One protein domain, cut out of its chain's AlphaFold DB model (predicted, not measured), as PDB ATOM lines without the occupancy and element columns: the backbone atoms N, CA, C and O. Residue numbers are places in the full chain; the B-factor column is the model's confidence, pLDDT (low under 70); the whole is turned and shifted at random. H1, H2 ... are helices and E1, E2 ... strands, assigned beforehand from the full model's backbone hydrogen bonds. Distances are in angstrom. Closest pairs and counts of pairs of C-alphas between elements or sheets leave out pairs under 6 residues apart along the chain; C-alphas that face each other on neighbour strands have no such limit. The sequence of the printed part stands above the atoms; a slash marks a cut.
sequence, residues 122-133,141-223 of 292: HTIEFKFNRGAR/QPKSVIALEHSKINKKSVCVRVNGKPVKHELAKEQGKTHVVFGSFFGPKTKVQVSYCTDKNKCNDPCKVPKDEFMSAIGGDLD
ATOM      1  N   HIS A 122      18.465  21.119 107.201       91.50
ATOM      2  CA  HIS A 122      17.601  22.280 107.078       91.50
ATOM      3  C   HIS A 122      18.248  23.304 106.156       91.50
ATOM      4  O   HIS A 122      19.448  23.561 106.247       91.50
ATOM      5  N   THR A 123      17.431  23.933 105.319       92.06
ATOM      6  CA  THR A 123      17.839  25.054 104.477       92.06
ATOM      7  C   THR A 123      16.908  26.221 104.746       92.06
ATOM      8  O   THR A 123      15.695  26.098 104.607       92.06
ATOM      9  N   ILE A 124      17.481  27.354 105.141       91.75
ATOM     10  CA  ILE A 124      16.754  28.587 105.429       91.75
ATOM     11  C   ILE A 124      17.164  29.629 104.396       91.75
ATOM     12  O   ILE A 124      18.353  29.822 104.144       91.75
ATOM     13  N   GLU A 125      16.188  30.305 103.800       92.75
ATOM     14  CA  GLU A 125      16.409  31.366 102.824       92.75
ATOM     15  C   GLU A 125      15.891  32.703 103.356       92.75
ATOM     16  O   GLU A 125      14.736  32.832 103.754       92.75
ATOM     17  N   PHE A 126      16.747  33.716 103.307       89.00
ATOM     18  CA  PHE A 126      16.449  35.092 103.661       89.00
ATOM     19  C   PHE A 126      16.571  35.960 102.411       89.00
ATOM     20  O   PHE A 126      17.593  35.940 101.724       89.00
ATOM     21  N   LYS A 127      15.542  36.755 102.123       86.12
ATOM     22  CA  LYS A 127      15.564  37.748 101.044       86.12
ATOM     23  C   LYS A 127      15.569  39.141 101.654       86.12
ATOM     24  O   LYS A 127      14.673  39.493 102.419       86.12
ATOM     25  N   PHE A 128      16.576  39.938 101.318       77.00
ATOM     26  CA  PHE A 128      16.623  41.335 101.718       77.00
ATOM     27  C   PHE A 128      15.719  42.151 100.787       77.00
ATOM     28  O   PHE A 128      16.033  42.315  99.613       77.00
ATOM     29  N   ASN A 129      14.590  42.640 101.308       69.00
ATOM     30  CA  ASN A 129      13.614  43.441 100.556       69.00
ATOM     31  C   ASN A 129      13.544  44.899 101.046       69.00
ATOM     32  O   ASN A 129      12.473  45.499 101.101       69.00
ATOM     33  N   ARG A 130      14.666  45.480 101.485       61.84
ATOM     34  CA  ARG A 130      14.698  46.925 101.749       61.84
ATOM     35  C   ARG A 130      15.192  47.624 100.494       61.84
ATOM     36  O   ARG A 130      16.321  47.395 100.065       61.84
ATOM     37  N   GLY A 131      14.327  48.475  99.936       55.41
ATOM     38  CA  GLY A 131      14.682  49.403  98.867       55.41
ATOM     39  C   GLY A 131      15.986  50.113  99.214       55.41
ATOM     40  O   GLY A 131      16.202  50.460 100.376       55.41
ATOM     41  N   ALA A 132      16.865  50.234  98.220       50.75
ATOM     42  CA  ALA A 132      18.231  50.717  98.344       50.75
ATOM     43  C   ALA A 132      18.305  52.033  99.135       50.75
ATOM     44  O   ALA A 132      18.225  53.122  98.576       50.75
ATOM     45  N   ARG A 133      18.477  51.951 100.458       52.47
ATOM     46  CA  ARG A 133      19.070  53.058 101.194       52.47
ATOM     47  C   ARG A 133      20.548  52.965 100.887       52.47
ATOM     48  O   ARG A 133      21.188  51.985 101.260       52.47
ATOM     49  N   GLN A 141      31.596  48.191 108.108       62.41
ATOM     50  CA  GLN A 141      30.586  47.298 107.564       62.41
ATOM     51  C   GLN A 141      30.215  46.269 108.647       62.41
ATOM     52  O   GLN A 141      31.056  45.432 108.994       62.41
ATOM     53  N   PRO A 142      29.001  46.316 109.228       71.50
ATOM     54  CA  PRO A 142      28.633  45.387 110.285       71.50
ATOM     55  C   PRO A 142      28.636  43.958 109.734       71.50
ATOM     56  O   PRO A 142      28.172  43.708 108.614       71.50
ATOM     57  N   LYS A 143      29.167  43.010 110.515       83.88
ATOM     58  CA  LYS A 143      29.022  41.583 110.213       83.88
ATOM     59  C   LYS A 143      27.535  41.220 110.259       83.88
ATOM     60  O   LYS A 143      26.798  41.703 111.116       83.88
ATOM     61  N   SER A 144      27.107  40.356 109.348       86.12
ATOM     62  CA  SER A 144      25.734  39.855 109.329       86.12
ATOM     63  C   SER A 144      25.626  38.657 110.268       86.12
ATOM     64  O   SER A 144      26.495  37.785 110.246       86.12
ATOM     65  N   VAL A 145      24.573  38.600 111.085       89.94
ATOM     66  CA  VAL A 145      24.353  37.519 112.059       89.94
ATOM     67  C   VAL A 145      22.984  36.890 111.829       89.94
ATOM     68  O   VAL A 145      21.975  37.588 111.800       89.94
ATOM     69  N   ILE A 146      22.945  35.566 111.686       89.94
ATOM     70  CA  ILE A 146      21.712  34.775 111.597       89.94
ATOM     71  C   ILE A 146      21.663  33.825 112.789       89.94
ATOM     72  O   ILE A 146      22.568  33.013 112.973       89.94
ATOM     73  N   ALA A 147      20.608  33.907 113.594       91.75
ATOM     74  CA  ALA A 147      20.351  32.935 114.652       91.75
ATOM     75  C   ALA A 147      19.732  31.663 114.056       91.75
ATOM     76  O   ALA A 147      18.789  31.735 113.268       91.75
ATOM     77  N   LEU A 148      20.256  30.504 114.443       92.19
ATOM     78  CA  LEU A 148      19.722  29.199 114.076       92.19
ATOM     79  C   LEU A 148      18.882  28.640 115.223       92.19
ATOM     80  O   LEU A 148      19.230  28.778 116.396       92.19
ATOM     81  N   GLU A 149      17.780  27.990 114.864       89.88
ATOM     82  CA  GLU A 149      16.824  27.406 115.811       89.88
ATOM     83  C   GLU A 149      17.441  26.254 116.619       89.88
ATOM     84  O   GLU A 149      17.168  26.085 117.806       89.88
ATOM     85  N   HIS A 150      18.341  25.493 115.992       90.00
ATOM     86  CA  HIS A 150      18.933  24.297 116.576       90.00
ATOM     87  C   HIS A 150      20.251  24.595 117.314       90.00
ATOM     88  O   HIS A 150      21.147  25.285 116.824       90.00
ATOM     89  N   SER A 151      20.422  24.005 118.500       85.88
ATOM     90  CA  SER A 151      21.648  24.134 119.310       85.88
ATOM     91  C   SER A 151      22.715  23.076 118.980       85.88
ATOM     92  O   SER A 151      23.914  23.312 119.161       85.88
ATOM     93  N   LYS A 152      22.301  21.909 118.462       89.44
ATOM     94  CA  LYS A 152      23.163  20.760 118.124       89.44
ATOM     95  C   LYS A 152      23.474  20.688 116.628       89.44
ATOM     96  O   LYS A 152      23.094  19.745 115.940       89.44
ATOM     97  N   ILE A 153      24.166  21.705 116.128       91.62
ATOM     98  CA  ILE A 153      24.515  21.814 114.708       91.62
ATOM     99  C   ILE A 153      25.918  21.266 114.461       91.62
ATOM    100  O   ILE A 153      26.871  21.617 115.167       91.62
ATOM    101  N   ASN A 154      26.064  20.441 113.422       90.94
ATOM    102  CA  ASN A 154      27.378  20.028 112.956       90.94
ATOM    103  C   ASN A 154      28.061  21.203 112.257       90.94
ATOM    104  O   ASN A 154      27.689  21.564 111.140       90.94
ATOM    105  N   LYS A 155      29.110  21.756 112.876       90.88
ATOM    106  CA  LYS A 155      29.865  22.893 112.330       90.88
ATOM    107  C   LYS A 155      30.357  22.661 110.897       90.88
ATOM    108  O   LYS A 155      30.382  23.595 110.112       90.88
ATOM    109  N   LYS A 156      30.715  21.419 110.547       89.81
ATOM    110  CA  LYS A 156      31.218  21.057 109.208       89.81
ATOM    111  C   LYS A 156      30.118  20.955 108.147       89.81
ATOM    112  O   LYS A 156      30.427  20.874 106.967       89.81
ATOM    113  N   SER A 157      28.856  20.899 108.568       91.88
ATOM    114  CA  SER A 157      27.698  20.806 107.675       91.88
ATOM    115  C   SER A 157      27.088  22.166 107.343       91.88
ATOM    116  O   SER A 157      26.176  22.225 106.525       91.88
ATOM    117  N   VAL A 158      27.545  23.242 107.993       93.56
ATOM    118  CA  VAL A 158      26.983  24.573 107.773       93.56
ATOM    119  C   VAL A 158      27.520  25.133 106.466       93.56
ATOM    120  O   VAL A 158      28.729  25.215 106.252       93.56
ATOM    121  N   CYS A 159      26.602  25.542 105.603       95.31
ATOM    122  CA  CYS A 159      26.894  26.244 104.378       95.31
ATOM    123  C   CYS A 159      26.113  27.543 104.307       95.31
ATOM    124  O   CYS A 159      24.888  27.541 104.386       95.31
ATOM    125  N   VAL A 160      26.824  28.649 104.107       95.19
ATOM    126  CA  VAL A 160      26.222  29.961 103.881       95.19
ATOM    127  C   VAL A 160      26.476  30.346 102.438       95.19
ATOM    128  O   VAL A 160      27.624  30.364 101.996       95.19
ATOM    129  N   ARG A 161      25.411  30.667 101.708       95.00
ATOM    130  CA  ARG A 161      25.471  31.168 100.340       95.00
ATOM    131  C   ARG A 161      24.831  32.541 100.264       95.00
ATOM    132  O   ARG A 161      23.725  32.740 100.752       95.00
ATOM    133  N   VAL A 162      25.503  33.474  99.607       93.50
ATOM    134  CA  VAL A 162      24.962  34.798  99.302       93.50
ATOM    135  C   VAL A 162      24.848  34.905  97.792       93.50
ATOM    136  O   VAL A 162      25.834  34.749  97.075       93.50
ATOM    137  N   ASN A 163      23.628  35.104  97.298       92.81
ATOM    138  CA  ASN A 163      23.294  35.086  95.873       92.81
ATOM    139  C   ASN A 163      23.816  33.816  95.171       92.81
ATOM    140  O   ASN A 163      24.371  33.875  94.079       92.81
ATOM    141  N   GLY A 164      23.698  32.666  95.845       92.62
ATOM    142  CA  GLY A 164      24.156  31.364  95.347       92.62
ATOM    143  C   GLY A 164      25.654  31.076  95.520       92.62
ATOM    144  O   GLY A 164      26.049  29.921  95.387       92.62
ATOM    145  N   LYS A 165      26.486  32.065  95.876       93.12
ATOM    146  CA  LYS A 165      27.932  31.874  96.078       93.12
ATOM    147  C   LYS A 165      28.245  31.515  97.534       93.12
ATOM    148  O   LYS A 165      27.772  32.231  98.416       93.12
ATOM    149  N   PRO A 166      29.023  30.456  97.818       94.06
ATOM    150  CA  PRO A 166      29.399  30.108  99.186       94.06
ATOM    151  C   PRO A 166      30.328  31.169  99.783       94.06
ATOM    152  O   PRO A 166      31.247  31.646  99.118       94.06
ATOM    153  N   VAL A 167      30.089  31.534 101.042       93.56
ATOM    154  CA  VAL A 167      30.837  32.582 101.749       93.56
ATOM    155  C   VAL A 167      31.445  32.061 103.046       93.56
ATOM    156  O   VAL A 167      30.921  31.144 103.689       93.56
ATOM    157  N   LYS A 168      32.565  32.669 103.449       92.94
ATOM    158  CA  LYS A 168      33.196  32.389 104.740       92.94
ATOM    159  C   LYS A 168      32.264  32.825 105.871       92.94
ATOM    160  O   LYS A 168      31.681  33.910 105.826       92.94
ATOM    161  N   HIS A 169      32.144  31.973 106.879       94.38
ATOM    162  CA  HIS A 169      31.303  32.204 108.042       94.38
ATOM    163  C   HIS A 169      31.974  31.676 109.312       94.38
ATOM    164  O   HIS A 169      32.867  30.830 109.266       94.38
ATOM    165  N   GLU A 170      31.519  32.185 110.445       94.62
ATOM    166  CA  GLU A 170      31.929  31.820 111.793       94.62
ATOM    167  C   GLU A 170      30.681  31.397 112.574       94.62
ATOM    168  O   GLU A 170      29.607  31.974 112.414       94.62
ATOM    169  N   LEU A 171      30.809  30.374 113.417       94.06
ATOM    170  CA  LEU A 171      29.726  29.937 114.294       94.06
ATOM    171  C   LEU A 171      29.987  30.447 115.704       94.06
ATOM    172  O   LEU A 171      30.900  29.965 116.378       94.06
ATOM    173  N   ALA A 172      29.163  31.386 116.151       92.94
ATOM    174  CA  ALA A 172      29.136  31.859 117.524       92.94
ATOM    175  C   ALA A 172      28.047  31.116 118.309       92.94
ATOM    176  O   ALA A 172      27.039  30.684 117.751       92.94
ATOM    177  N   LYS A 173      28.250  30.934 119.612       92.56
ATOM    178  CA  LYS A 173      27.210  30.438 120.518       92.56
ATOM    179  C   LYS A 173      26.950  31.512 121.552       92.56
ATOM    180  O   LYS A 173      27.866  31.872 122.284       92.56
ATOM    181  N   GLU A 174      25.720  31.987 121.613       89.88
ATOM    182  CA  GLU A 174      25.301  33.035 122.534       89.88
ATOM    183  C   GLU A 174      23.966  32.619 123.153       89.88
ATOM    184  O   GLU A 174      23.065  32.166 122.451       89.88
ATOM    185  N   GLN A 175      23.868  32.672 124.485       87.25
ATOM    186  CA  GLN A 175      22.640  32.343 125.228       87.25
ATOM    187  C   GLN A 175      22.008  30.979 124.856       87.25
ATOM    188  O   GLN A 175      20.790  30.820 124.813       87.25
ATOM    189  N   GLY A 176      22.837  29.974 124.550       86.00
ATOM    190  CA  GLY A 176      22.373  28.632 124.170       86.00
ATOM    191  C   GLY A 176      21.865  28.497 122.729       86.00
ATOM    192  O   GLY A 176      21.530  27.386 122.313       86.00
ATOM    193  N   LYS A 177      21.866  29.581 121.946       89.06
ATOM    194  CA  LYS A 177      21.549  29.583 120.515       89.06
ATOM    195  C   LYS A 177      22.827  29.594 119.683       89.06
ATOM    196  O   LYS A 177      23.867  30.112 120.097       89.06
ATOM    197  N   THR A 178      22.759  28.983 118.503       93.19
ATOM    198  CA  THR A 178      23.867  28.997 117.544       93.19
ATOM    199  C   THR A 178      23.645  30.136 116.565       93.19
ATOM    200  O   THR A 178      22.594  30.219 115.940       93.19
ATOM    201  N   HIS A 179      24.640  30.996 116.407       93.44
ATOM    202  CA  HIS A 179      24.625  32.119 115.487       93.44
ATOM    203  C   HIS A 179      25.633  31.881 114.368       93.44
ATOM    204  O   HIS A 179      26.772  31.487 114.610       93.44
ATOM    205  N   VAL A 180      25.212  32.142 113.139       93.56
ATOM    206  CA  VAL A 180      26.071  32.177 111.962       93.56
ATOM    207  C   VAL A 180      26.430  33.626 111.704       93.56
ATOM    208  O   VAL A 180      25.565  34.438 111.379       93.56
ATOM    209  N   VAL A 181      27.708  33.937 111.845       93.31
ATOM    210  CA  VAL A 181      28.270  35.251 111.573       93.31
ATOM    211  C   VAL A 181      28.983  35.185 110.231       93.31
ATOM    212  O   VAL A 181      29.837  34.332 110.016       93.31
ATOM    213  N   PHE A 182      28.646  36.071 109.309       93.00
ATOM    214  CA  PHE A 182      29.281  36.146 107.997       93.00
ATOM    215  C   PHE A 182      29.567  37.602 107.636       93.00
ATOM    216  O   PHE A 182      29.182  38.531 108.356       93.00
ATOM    217  N   GLY A 183      30.320  37.796 106.553       87.56
ATOM    218  CA  GLY A 183      30.713  39.119 106.078       87.56
ATOM    219  C   GLY A 183      29.528  40.060 105.842       87.56
ATOM    220  O   GLY A 183      28.355  39.676 105.890       87.56
ATOM    221  N   SER A 184      29.840  41.323 105.598       82.62
ATOM    222  CA  SER A 184      28.819  42.295 105.238       82.62
ATOM    223  C   SER A 184      28.432  42.136 103.772       82.62
ATOM    224  O   SER A 184      29.302  42.049 102.908       82.62
ATOM    225  N   PHE A 185      27.132  42.084 103.492       77.94
ATOM    226  CA  PHE A 185      26.613  41.954 102.133       77.94
ATOM    227  C   PHE A 185      25.487  42.957 101.926       77.94
ATOM    228  O   PHE A 185      24.366  42.762 102.392       77.94
ATOM    229  N   PHE A 186      25.786  44.027 101.194       67.25
ATOM    230  CA  PHE A 186      24.814  45.053 100.842       67.25
ATOM    231  C   PHE A 186      24.519  44.977  99.352       67.25
ATOM    232  O   PHE A 186      25.387  45.180  98.511       67.25
ATOM    233  N   GLY A 187      23.272  44.652  99.035       73.31
ATOM    234  CA  GLY A 187      22.769  44.625  97.674       73.31
ATOM    235  C   GLY A 187      21.248  44.751  97.690       73.31
ATOM    236  O   GLY A 187      20.603  44.217  98.596       73.31
ATOM    237  N   PRO A 188      20.648  45.440  96.706       73.31
ATOM    238  CA  PRO A 188      19.203  45.673  96.665       73.31
ATOM    239  C   PRO A 188      18.381  44.389  96.471       73.31
ATOM    240  O   PRO A 188      17.175  44.397  96.684       73.31
ATOM    241  N   LYS A 189      19.020  43.290  96.049       83.31
ATOM    242  CA  LYS A 189      18.387  41.988  95.786       83.31
ATOM    243  C   LYS A 189      19.178  40.837  96.411       83.31
ATOM    244  O   LYS A 189      19.362  39.793  95.790       83.31
ATOM    245  N   THR A 190      19.710  41.039  97.614       87.50
ATOM    246  CA  THR A 190      20.531  40.015  98.269       87.50
ATOM    247  C   THR A 190      19.666  38.869  98.796       87.50
ATOM    248  O   THR A 190      18.760  39.074  99.606       87.50
ATOM    249  N   LYS A 191      19.983  37.648  98.361       91.50
ATOM    250  CA  LYS A 191      19.428  36.384  98.851       91.50
ATOM    251  C   LYS A 191      20.498  35.656  99.657       91.50
ATOM    252  O   LYS A 191      21.547  35.316  99.118       91.50
ATOM    253  N   VAL A 192      20.237  35.401 100.933       92.44
ATOM    254  CA  VAL A 192      21.115  34.615 101.807       92.44
ATOM    255  C   VAL A 192      20.466  33.262 102.047       92.44
ATOM    256  O   VAL A 192      19.317  33.189 102.457       92.44
ATOM    257  N   GLN A 193      21.195  32.186 101.793       94.75
ATOM    258  CA  GLN A 193      20.759  30.820 102.038       94.75
ATOM    259  C   GLN A 193      21.708  30.182 103.047       94.75
ATOM    260  O   GLN A 193      22.924  30.237 102.873       94.75
ATOM    261  N   VAL A 194      21.164  29.582 104.098       94.31
ATOM    262  CA  VAL A 194      21.928  28.849 105.108       94.31
ATOM    263  C   VAL A 194      21.425  27.414 105.134       94.31
ATOM    264  O   VAL A 194      20.284  27.173 105.520       94.31
ATOM    265  N   SER A 195      22.272  26.470 104.733       93.81
ATOM    266  CA  SER A 195      22.019  25.032 104.847       93.81
ATOM    267  C   SER A 195      22.825  24.466 106.014       93.81
ATOM    268  O   SER A 195      23.999  24.793 106.159       93.81
ATOM    269  N   TYR A 196      22.226  23.640 106.865       93.81
ATOM    270  CA  TYR A 196      22.918  22.991 107.979       93.81
ATOM    271  C   TYR A 196      22.234  21.681 108.359       93.81
ATOM    272  O   TYR A 196      21.031  21.528 108.176       93.81
ATOM    273  N   CYS A 197      22.984  20.741 108.924       92.25
ATOM    274  CA  CYS A 197      22.439  19.491 109.447       92.25
ATOM    275  C   CYS A 197      22.662  19.404 110.960       92.25
ATOM    276  O   CYS A 197      23.641  19.936 111.506       92.25
ATOM    277  N   THR A 198      21.748  18.726 111.648       90.62
ATOM    278  CA  THR A 198      21.932  18.391 113.061       90.62
ATOM    279  C   THR A 198      22.809  17.146 113.220       90.62
ATOM    280  O   THR A 198      23.044  16.381 112.279       90.62
ATOM    281  N   ASP A 199      23.330  16.955 114.431       87.25
ATOM    282  CA  ASP A 199      24.051  15.745 114.845       87.25
ATOM    283  C   ASP A 199      25.341  15.467 114.051       87.25
ATOM    284  O   ASP A 199      26.205  16.335 113.967       87.25
ATOM    285  N   LYS A 200      25.554  14.242 113.549       83.62
ATOM    286  CA  LYS A 200      26.787  13.841 112.837       83.62
ATOM    287  C   LYS A 200      26.649  13.897 111.313       83.62
ATOM    288  O   LYS A 200      27.595  13.550 110.605       83.62
ATOM    289  N   ASN A 201      25.509  14.359 110.809       82.56
ATOM    290  CA  ASN A 201      25.225  14.350 109.382       82.56
ATOM    291  C   ASN A 201      26.053  15.401 108.644       82.56
ATOM    292  O   ASN A 201      26.360  16.477 109.171       82.56
ATOM    293  N   LYS A 202      26.450  15.064 107.418       79.50
ATOM    294  CA  LYS A 202      27.124  15.978 106.497       79.50
ATOM    295  C   LYS A 202      26.088  16.521 105.522       79.50
ATOM    296  O   LYS A 202      25.194  15.793 105.107       79.50
ATOM    297  N   CYS A 203      26.220  17.795 105.170       76.69
ATOM    298  CA  CYS A 203      25.419  18.363 104.098       76.69
ATOM    299  C   CYS A 203      25.961  17.835 102.762       76.69
ATOM    300  O   CYS A 203      27.180  17.799 102.580       76.69
ATOM    301  N   ASN A 204      25.077  17.421 101.853       76.50
ATOM    302  CA  ASN A 204      25.471  16.969 100.514       76.50
ATOM    303  C   ASN A 204      25.891  18.136  99.607       76.50
ATOM    304  O   ASN A 204      26.553  17.920  98.594       76.50
ATOM    305  N   ASP A 205      25.546  19.373  99.977       77.12
ATOM    306  CA  ASP A 205      25.899  20.547  99.191       77.12
ATOM    307  C   ASP A 205      27.395  20.878  99.318       77.12
ATOM    308  O   ASP A 205      27.890  21.102 100.431       77.12
ATOM    309  N   PRO A 206      28.132  21.003  98.198       79.38
ATOM    310  CA  PRO A 206      29.505  21.474  98.242       79.38
ATOM    311  C   PRO A 206      29.509  22.929  98.720       79.38
ATOM    312  O   PRO A 206      29.003  23.837  98.053       79.38
ATOM    313  N   CYS A 207      30.085  23.153  99.901       87.19
ATOM    314  CA  CYS A 207      30.274  24.483 100.474       87.19
ATOM    315  C   CYS A 207      31.741  24.897 100.486       87.19
ATOM    316  O   CYS A 207      32.303  25.292 101.506       87.19
ATOM    317  N   LYS A 208      32.394  24.764  99.335       90.31
ATOM    318  CA  LYS A 208      33.768  25.219  99.183       90.31
ATOM    319  C   LYS A 208      33.738  26.705  98.851       90.31
ATOM    320  O   LYS A 208      33.304  27.081  97.766       90.31
ATOM    321  N   VAL A 209      34.153  27.540  99.800       89.31
ATOM    322  CA  VAL A 209      34.333  28.975  99.548       89.31
ATOM    323  C   VAL A 209      35.408  29.110  98.465       89.31
ATOM    324  O   VAL A 209      36.474  28.504  98.622       89.31
ATOM    325  N   PRO A 210      35.141  29.815  97.349       86.81
ATOM    326  CA  PRO A 210      36.144  30.013  96.317       86.81
ATOM    327  C   PRO A 210      37.360  30.693  96.938       86.81
ATOM    328  O   PRO A 210      37.223  31.635  97.723       86.81
ATOM    329  N   LYS A 211      38.548  30.180  96.611       85.19
ATOM    330  CA  LYS A 211      39.786  30.860  96.970       85.19
ATOM    331  C   LYS A 211      39.867  32.143  96.157       85.19
ATOM    332  O   LYS A 211      39.528  32.150  94.977       85.19
ATOM    333  N   ASP A 212      40.292  33.213  96.805       82.56
ATOM    334  CA  ASP A 212      40.592  34.451  96.110       82.56
ATOM    335  C   ASP A 212      41.919  34.265  95.360       82.56
ATOM    336  O   ASP A 212      42.985  34.163  95.975       82.56
ATOM    337  N   GLU A 213      41.839  34.151  94.034       83.50
ATOM    338  CA  GLU A 213      43.001  33.973  93.155       83.50
ATOM    339  C   GLU A 213      44.013  35.106  93.333       83.50
ATOM    340  O   GLU A 213      45.217  34.872  93.255       83.50
ATOM    341  N   PHE A 214      43.549  36.315  93.660       82.06
ATOM    342  CA  PHE A 214      44.419  37.459  93.899       82.06
ATOM    343  C   PHE A 214      45.234  37.296  95.186       82.06
ATOM    344  O   PHE A 214      46.450  37.490  95.187       82.06
ATOM    345  N   MET A 215      44.592  36.871  96.277       79.81
ATOM    346  CA  MET A 215      45.289  36.595  97.539       79.81
ATOM    347  C   MET A 215      46.268  35.431  97.403       79.81
ATOM    348  O   MET A 215      47.343  35.457  98.003       79.81
ATOM    349  N   SER A 216      45.925  34.435  96.586       79.44
ATOM    350  CA  SER A 216      46.839  33.344  96.257       79.44
ATOM    351  C   SER A 216      48.037  33.837  95.437       79.44
ATOM    352  O   SER A 216      49.169  33.500  95.774       79.44
ATOM    353  N   ALA A 217      47.818  34.699  94.437       82.75
ATOM    354  CA  ALA A 217      48.874  35.251  93.585       82.75
ATOM    355  C   ALA A 217      49.882  36.132  94.344       82.75
ATOM    356  O   ALA A 217      51.062  36.147  94.004       82.75
ATOM    357  N   ILE A 218      49.446  36.832  95.395       81.62
ATOM    358  CA  ILE A 218      50.333  37.628  96.265       81.62
ATOM    359  C   ILE A 218      51.063  36.744  97.298       81.62
ATOM    360  O   ILE A 218      51.933  37.216  98.027       81.62
ATOM    361  N   GLY A 219      50.746  35.445  97.368       75.50
ATOM    362  CA  GLY A 219      51.290  34.538  98.384       75.50
ATOM    363  C   GLY A 219      50.688  34.762  99.775       75.50
ATOM    364  O   GLY A 219      51.252  34.324 100.773       75.50
ATOM    365  N   GLY A 220      49.538  35.433  99.857       75.69
ATOM    366  CA  GLY A 220      48.800  35.668 101.098       75.69
ATOM    367  C   GLY A 220      47.897  34.505 101.516       75.69
ATOM    368  O   GLY A 220      47.075  34.680 102.417       75.69
ATOM    369  N   ASP A 221      47.991  33.340 100.864       75.25
ATOM    370  CA  ASP A 221      47.206  32.162 101.237       75.25
ATOM    371  C   ASP A 221      47.715  31.599 102.576       75.25
ATOM    372  O   ASP A 221      48.698  30.859 102.650       75.25
ATOM    373  N   LEU A 222      47.037  31.993 103.656       67.75
ATOM    374  CA  LEU A 222      47.340  31.594 105.032       67.75
ATOM    375  C   LEU A 222      47.305  30.069 105.224       67.75
ATOM    376  O   LEU A 222      48.004  29.553 106.094       67.75
ATOM    377  N   ASP A 223      46.525  29.351 104.408       66.94
ATOM    378  CA  ASP A 223      46.436  27.891 104.489       66.94
ATOM    379  C   ASP A 223      47.709  27.213 103.953       66.94
ATOM    380  O   ASP A 223      48.074  26.139 104.430       66.94
TER     381      ASP A 223
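AT A GLANCE: This is residues 122 to 133 and 141 to 223 of the 292 residues of an uncharacterized protein of Bdellovibrionaceae bacterium (UniProt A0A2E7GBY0). Two small three-stranded sheets, E1-E6-E3 and E2-E5-E4, stand partly face to face as a loose sandwich, with the end of the hairpin E4-E5 slanting away from the first sheet. After E6 a long tail runs past E3 to the short helix H1, and residues 214 to 219 there stick out from the body. The printed part has 95 residues, with six named strands and then one named helix, in the order E1 E2 E3 E4 E5 E6 H1; both sheets are antiparallel. The class is mostly strand, with under half of the residues in named elements. The whole is only just compact, close to loose, with a radius of gyration of the C-alphas of 14.5 A and spans of 39 by 38 by 26 A.

HOW THE PARTS SIT: In the first sheet E6, residues 191 to 197, is the inner strand, and E1, residues 122 to 127, and E3, residues 159 to 162, are the edge strands. E1 and E6 are antiparallel at 167 degrees; N 124 and O 194 are 2.8 A apart, within hydrogen-bond range. E6 and E3 are antiparallel at 175 degrees, with N 161 and O 193 2.8 A apart. In the second sheet E5, residues 177 to 182, is the inner strand between E2, residues 144 to 148, and E4, residues 169 to 174. E2 and E5 are antiparallel at 151 degrees, with N 146 and O 180 2.9 A apart. E4 and E5 form a hairpin, also at 151 degrees, with N 172 and O 179 2.8 A apart. This sheet is only just strongly twisted, its C-alphas up to 4.4 A off the best plane. Between the sheets, E3 and E5 are near each other, and the closest C-alphas of E3 and E4, those of Val 160 and His 169, are 6.9 A apart. E2 and E6 are apart. H1, residues 213 to 217, is on neither sheet; in it each O i to N i+4 pair is within hydrogen-bond range.

IN THESE COORDINATES: E6 is the longest strand, 20.2 A from C-alpha 191 to C-alpha 197 at (22.439, 19.491, 109.447). E1 measures 16.7 A from C-alpha 122 at (17.601, 22.280, 107.078), and E3 10.1 A. E5 measures 16.1 A, E4 15.7 A and E2 13.1 A. H1 measures 6.0 A and ends with C-alpha 217 at (48.874, 35.251, 93.585).

THE WHOLE: The C-alphas farthest apart, those of Arg 133 and Lys 200, are 41.6 A apart. Residues 134 to 140 are not printed, and C-alphas 133 and 141 are 14.4 A apart across the cut. The link E6 to H1, residues 198 to 212, is long; E4 to E5 is tight. Mean pLDDT of the printed part is 85.2, with residues 129 to 133, 141, 186 and 222 to 223 under 70.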